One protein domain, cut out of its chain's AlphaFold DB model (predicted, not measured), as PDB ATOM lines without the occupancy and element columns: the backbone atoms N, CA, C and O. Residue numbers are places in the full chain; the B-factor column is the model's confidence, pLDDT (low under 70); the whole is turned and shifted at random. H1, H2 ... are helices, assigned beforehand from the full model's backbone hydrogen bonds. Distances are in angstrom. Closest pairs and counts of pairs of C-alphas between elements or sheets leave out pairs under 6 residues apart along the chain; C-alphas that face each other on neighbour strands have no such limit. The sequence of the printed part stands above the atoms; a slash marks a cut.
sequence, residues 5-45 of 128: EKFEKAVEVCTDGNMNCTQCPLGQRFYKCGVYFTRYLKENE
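AT A GLANCE: This is residues 5 to 45 of the 128 residues of an uncharacterized protein of uncultured Ruminococcus sp (UniProt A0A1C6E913). Two short helices, H1 and H2, run opposite ways at a slant to each other, and a wide loop, residues 16 to 32, joins them round one end of the elongated shape. The helices come near each other at one place, while the last residues of H2 and Glu 45 make the other end. The printed part has 41 residues, with H1 and then H2 along it, no named strand, and an all helix class with 23 residues in the named elements. It is compact, with a radius of gyration of the C-alphas of 10.1 A and spans of 30 by 17 by 14 A.

IN THESE COORDINATES: H1 holds residues 5 to 15 and is 15.6 A from first to last C-alpha; it begins at C-alpha 5 at (0.543, -36.033, 47.408). Residues 16 to 32 follow with no named element; residues 21 to 23 are a short helical run. H2 holds residues 33 to 44 and is 16.3 A long; it begins at C-alpha 33 at (-6.492, -48.794, 43.379) and ends at C-alpha 44 at (-10.326, -33.253, 40.122).

HOW THE PARTS SIT: H1 and H2 are close but not clearly touching, with 1 pair of C-alphas within 8 A. That pair, the closest C-alphas of the two, is Phe 7 and Phe 37, 7.6 A apart. Their lines stand at a steep tilt of 39 degrees, opposite ways, and their centres are 12.5 A apart. In H1 and H2 every O i to N i+4 pair is within hydrogen-bond range.

THE WHOLE: The two C-alphas farthest apart are those of Asn 18 and Glu 45, 30.4 A. The printed part has no cut, and the link from H1 to H2, 17 residues, is long. The mean pLDDT of the printed part is 75.9; residues 27 to 32 and residue 45 are under 70.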
ATOM      1  N   GLU A   5      -0.700 -35.396  46.953       83.19
ATOM      2  CA  GLU A   5       0.543 -36.033  47.408       83.19
ATOM      3  C   GLU A   5       0.384 -37.540  47.695       83.19
ATOM      4  O   GLU A   5       1.254 -38.346  47.374       83.19
ATOM      5  N   LYS A   6      -0.744 -37.954  48.292       80.94
ATOM      6  CA  LYS A   6      -1.023 -39.378  48.543       80.94
ATOM      7  C   LYS A   6      -1.362 -40.137  47.265       80.94
ATOM      8  O   LYS A   6      -1.103 -41.335  47.209       80.94
ATOM      9  N   PHE A   7      -1.966 -39.469  46.285       84.19
ATOM     10  CA  PHE A   7      -2.248 -40.037  44.972       84.19
ATOM     11  C   PHE A   7      -0.948 -40.279  44.198       84.19
ATOM     12  O   PHE A   7      -0.713 -41.404  43.772       84.19
ATOM     13  N   GLU A   8      -0.067 -39.282  44.113       83.44
ATOM     14  CA  GLU A   8       1.220 -39.377  43.404       83.44
ATOM     15  C   GLU A   8       2.115 -40.479  43.986       83.44
ATOM     16  O   GLU A   8       2.546 -41.369  43.257       83.44
ATOM     17  N   LYS A   9       2.279 -40.516  45.316       84.69
ATOM     18  CA  LYS A   9       3.034 -41.587  45.997       84.69
ATOM     19  C   LYS A   9       2.428 -42.980  45.793       84.69
ATOM     20  O   LYS A   9       3.135 -43.979  45.832       84.69
ATOM     21  N   ALA A  10       1.110 -43.081  45.620       83.56
ATOM     22  CA  ALA A  10       0.463 -44.361  45.345       83.56
ATOM     23  C   ALA A  10       0.679 -44.825  43.900       83.56
ATOM     24  O   ALA A  10       0.828 -46.025  43.677       83.56
ATOM     25  N   VAL A  11       0.697 -43.891  42.943       82.75
ATOM     26  CA  VAL A  11       1.030 -44.173  41.542       82.75
ATOM     27  C   VAL A  11       2.474 -44.656  41.441       82.75
ATOM     28  O   VAL A  11       2.687 -45.716  40.868       82.75
ATOM     29  N   GLU A  12       3.418 -43.968  42.090       84.12
ATOM     30  CA  GLU A  12       4.842 -44.337  42.121       84.12
ATOM     31  C   GLU A  12       5.047 -45.791  42.588       84.12
ATOM     32  O   GLU A  12       5.661 -46.593  41.886       84.12
ATOM     33  N   VAL A  13       4.411 -46.172  43.702       83.50
ATOM     34  CA  VAL A  13       4.442 -47.547  44.236       83.50
ATOM     35  C   VAL A  13       3.800 -48.569  43.286       83.50
ATOM     36  O   VAL A  13       4.219 -49.722  43.260       83.50
ATOM     37  N   CYS A  14       2.765 -48.192  42.529       82.19
ATOM     38  CA  CYS A  14       2.114 -49.081  41.559       82.19
ATOM     39  C   CYS A  14       2.877 -49.198  40.228       82.19
ATOM     40  O   CYS A  14       2.598 -50.127  39.469       82.19
ATOM     41  N   THR A  15       3.799 -48.278  39.940       80.62
ATOM     42  CA  THR A  15       4.642 -48.280  38.733       80.62
ATOM     43  C   THR A  15       6.045 -48.841  38.969       80.62
ATOM     44  O   THR A  15       6.696 -49.252  38.012       80.62
ATOM     45  N   ASP A  16       6.513 -48.885  40.218       78.06
ATOM     46  CA  ASP A  16       7.808 -49.459  40.586       78.06
ATOM     47  C   ASP A  16       7.708 -50.988  40.750       78.06
ATOM     48  O   ASP A  16       7.019 -51.503  41.632       78.06
ATOM     49  N   GLY A  17       8.427 -51.733  39.902       70.62
ATOM     50  CA  GLY A  17       8.451 -53.201  39.914       70.62
ATOM     51  C   GLY A  17       9.131 -53.833  41.136       70.62
ATOM     52  O   GLY A  17       9.048 -55.047  41.312       70.62
ATOM     53  N   ASN A  18       9.796 -53.035  41.975       75.31
ATOM     54  CA  ASN A  18      10.468 -53.469  43.199       75.31
ATOM     55  C   ASN A  18       9.665 -53.126  44.471       75.31
ATOM     56  O   ASN A  18      10.009 -53.565  45.573       75.31
ATOM     57  N   MET A  19       8.584 -52.351  44.342       73.81
ATOM     58  CA  MET A  19       7.691 -52.015  45.446       73.81
ATOM     59  C   MET A  19       6.479 -52.949  45.500       73.81
ATOM     60  O   MET A  19       6.085 -53.592  44.531       73.81
ATOM     61  N   ASN A  20       5.873 -53.055  46.682       73.75
ATOM     62  CA  ASN A  20       4.674 -53.861  46.882       73.75
ATOM     63  C   ASN A  20       3.603 -53.078  47.647       73.75
ATOM     64  O   ASN A  20       3.881 -52.081  48.312       73.75
ATOM     65  N   CYS A  21       2.362 -53.566  47.592       78.69
ATOM     66  CA  CYS A  21       1.200 -52.907  48.199       78.69
ATOM     67  C   CYS A  21       1.332 -52.669  49.717       78.69
ATOM     68  O   CYS A  21       0.610 -51.840  50.265       78.69
ATOM     69  N   THR A  22       2.250 -53.357  50.403       74.38
ATOM     70  CA  THR A  22       2.527 -53.153  51.835       74.38
ATOM     71  C   THR A  22       3.211 -51.811  52.103       74.38
ATOM     72  O   THR A  22       3.059 -51.260  53.188       74.38
ATOM     73  N   GLN A  23       3.926 -51.269  51.113       74.06
ATOM     74  CA  GLN A  23       4.601 -49.969  51.175       74.06
ATOM     75  C   GLN A  23       3.733 -48.829  50.606       74.06
ATOM     76  O   GLN A  23       4.129 -47.668  50.633       74.06
ATOM     77  N   CYS A  24       2.532 -49.141  50.101       80.31
ATOM     78  CA  CYS A  24       1.656 -48.163  49.465       80.31
ATOM     79  C   CYS A  24       0.889 -47.321  50.504       80.31
ATOM     80  O   CYS A  24       0.252 -47.885  51.400       80.31
ATOM     81  N   PRO A  25       0.817 -45.982  50.351       76.12
ATOM     82  CA  PRO A  25       0.034 -45.114  51.238       76.12
ATOM     83  C   PRO A  25      -1.487 -45.345  51.151       76.12
ATOM     84  O   PRO A  25      -2.228 -44.864  52.012       76.12
ATOM     85  N   LEU A  26      -1.968 -46.090  50.144       74.25
ATOM     86  CA  LEU A  26      -3.359 -46.561  50.057       74.25
ATOM     87  C   LEU A  26      -3.653 -47.745  50.996       74.25
ATOM     88  O   LEU A  26      -4.819 -48.120  51.163       74.25
ATOM     89  N   GLY A  27      -2.614 -48.297  51.636       64.94
ATOM     90  CA  GLY A  27      -2.672 -49.494  52.467       64.94
ATOM     91  C   GLY A  27      -3.023 -50.736  51.653       64.94
ATOM     92  O   GLY A  27      -3.269 -50.653  50.453       64.94
ATOM     93  N   GLN A  28      -3.108 -51.891  52.318       61.44
ATOM     94  CA  GLN A  28      -3.492 -53.200  51.761       61.44
ATOM     95  C   GLN A  28      -4.933 -53.260  51.192       61.44
ATOM     96  O   GLN A  28      -5.611 -54.283  51.266       61.44
ATOM     97  N   ARG A  29      -5.445 -52.181  50.592       61.09
ATOM     98  CA  ARG A  29      -6.642 -52.163  49.747       61.09
ATOM     99  C   ARG A  29      -6.307 -52.797  48.395       61.09
ATOM    100  O   ARG A  29      -6.467 -52.181  47.340       61.09
ATOM    101  N   PHE A  30      -5.815 -54.033  48.458       54.59
ATOM    102  CA  PHE A  30      -5.529 -54.882  47.315       54.59
ATOM    103  C   PHE A  30      -6.742 -54.871  46.370       54.59
ATOM    104  O   PHE A  30      -7.890 -54.971  46.807       54.59
ATOM    105  N   TYR A  31      -6.475 -54.703  45.073       55.75
ATOM    106  CA  TYR A  31      -7.446 -54.767  43.970       55.75
ATOM    107  C   TYR A  31      -8.451 -53.613  43.808       55.75
ATOM    108  O   TYR A  31      -9.333 -53.711  42.957       55.75
ATOM    109  N   LYS A  32      -8.334 -52.496  44.544       66.94
ATOM    110  CA  LYS A  32      -9.237 -51.333  44.348       66.94
ATOM    111  C   LYS A  32      -8.553 -50.026  43.950       66.94
ATOM    112  O   LYS A  32      -9.257 -49.031  43.785       66.94
ATOM    113  N   CYS A  33      -7.233 -50.010  43.743       75.94
ATOM    114  CA  CYS A  33      -6.492 -48.794  43.379       75.94
ATOM    115  C   CYS A  33      -7.059 -48.111  42.126       75.94
ATOM    116  O   CYS A  33      -7.281 -46.906  42.159       75.94
ATOM    117  N   GLY A  34      -7.427 -48.876  41.089       73.06
ATOM    118  CA  GLY A  34      -8.052 -48.330  39.876       73.06
ATOM    119  C   GLY A  34      -9.330 -47.532  40.159       73.06
ATOM    120  O   GLY A  34      -9.463 -46.407  39.696       73.06
ATOM    121  N   VAL A  35     -10.224 -48.043  41.014       77.12
ATOM    122  CA  VAL A  35     -11.458 -47.333  41.404       77.12
ATOM    123  C   VAL A  35     -11.143 -46.032  42.147       77.12
ATOM    124  O   VAL A  35     -11.810 -45.020  41.933       77.12
ATOM    125  N   TYR A  36     -10.124 -46.040  43.012       76.44
ATOM    126  CA  TYR A  36      -9.683 -44.829  43.709       76.44
ATOM    127  C   TYR A  36      -9.080 -43.807  42.751       76.44
ATOM    128  O   TYR A  36      -9.382 -42.621  42.882       76.44
ATOM    129  N   PHE A  37      -8.283 -44.253  41.782       82.25
ATOM    130  CA  PHE A  37      -7.671 -43.371  40.799       82.25
ATOM    131  C   PHE A  37      -8.712 -42.754  39.868       82.25
ATOM    132  O   PHE A  37      -8.760 -41.535  39.749       82.25
ATOM    133  N   THR A  38      -9.622 -43.554  39.309       80.62
ATOM    134  CA  THR A  38     -10.720 -43.051  38.471       80.62
ATOM    135  C   THR A  38     -11.598 -42.056  39.225       80.62
ATOM    136  O   THR A  38     -11.984 -41.029  38.674       80.62
ATOM    137  N   ARG A  39     -11.902 -42.322  40.501       79.25
ATOM    138  CA  ARG A  39     -12.688 -41.396  41.323       79.25
ATOM    139  C   ARG A  39     -11.937 -40.096  41.607       79.25
ATOM    140  O   ARG A  39     -12.551 -39.040  41.547       79.25
ATOM    141  N   TYR A  40     -10.639 -40.170  41.902       80.94
ATOM    142  CA  TYR A  40      -9.815 -38.981  42.108       80.94
ATOM    143  C   TYR A  40      -9.741 -38.125  40.843       80.94
ATOM    144  O   TYR A  40      -9.946 -36.922  40.937       80.94
ATOM    145  N   LEU A  41      -9.529 -38.740  39.676       82.31
ATOM    146  CA  LEU A  41      -9.543 -38.032  38.397       82.31
ATOM    147  C   LEU A  41     -10.904 -37.378  38.162       82.31
ATOM    148  O   LEU A  41     -10.953 -36.177  37.978       82.31
ATOM    149  N   LYS A  42     -12.012 -38.108  38.320       78.69
ATOM    150  CA  LYS A  42     -13.366 -37.553  38.154       78.69
ATOM    151  C   LYS A  42     -13.689 -36.391  39.107       78.69
ATOM    152  O   LYS A  42     -14.451 -35.502  38.749       78.69
ATOM    153  N   GLU A  43     -13.168 -36.417  40.335       78.44
ATOM    154  CA  GLU A  43     -13.369 -35.347  41.325       78.44
ATOM    155  C   GLU A  43     -12.439 -34.137  41.101       78.44
ATOM    156  O   GLU A  43     -12.745 -33.057  41.600       78.44
ATOM    157  N   ASN A  44     -11.325 -34.304  40.378       75.56
ATOM    158  CA  ASN A  44     -10.326 -33.253  40.122       75.56
ATOM    159  C   ASN A  44     -10.197 -32.880  38.634       75.56
ATOM    160  O   ASN A  44      -9.339 -32.071  38.286       75.56
ATOM    161  N   GLU A  45     -11.025 -33.458  37.763       62.03
ATOM    162  CA  GLU A  45     -11.106 -33.116  36.348       62.03
ATOM    163  C   GLU A  45     -11.633 -31.676  36.242       62.03
ATOM    164  O   GLU A  45     -12.704 -31.376  36.787       62.03
TER     165      GLU A  45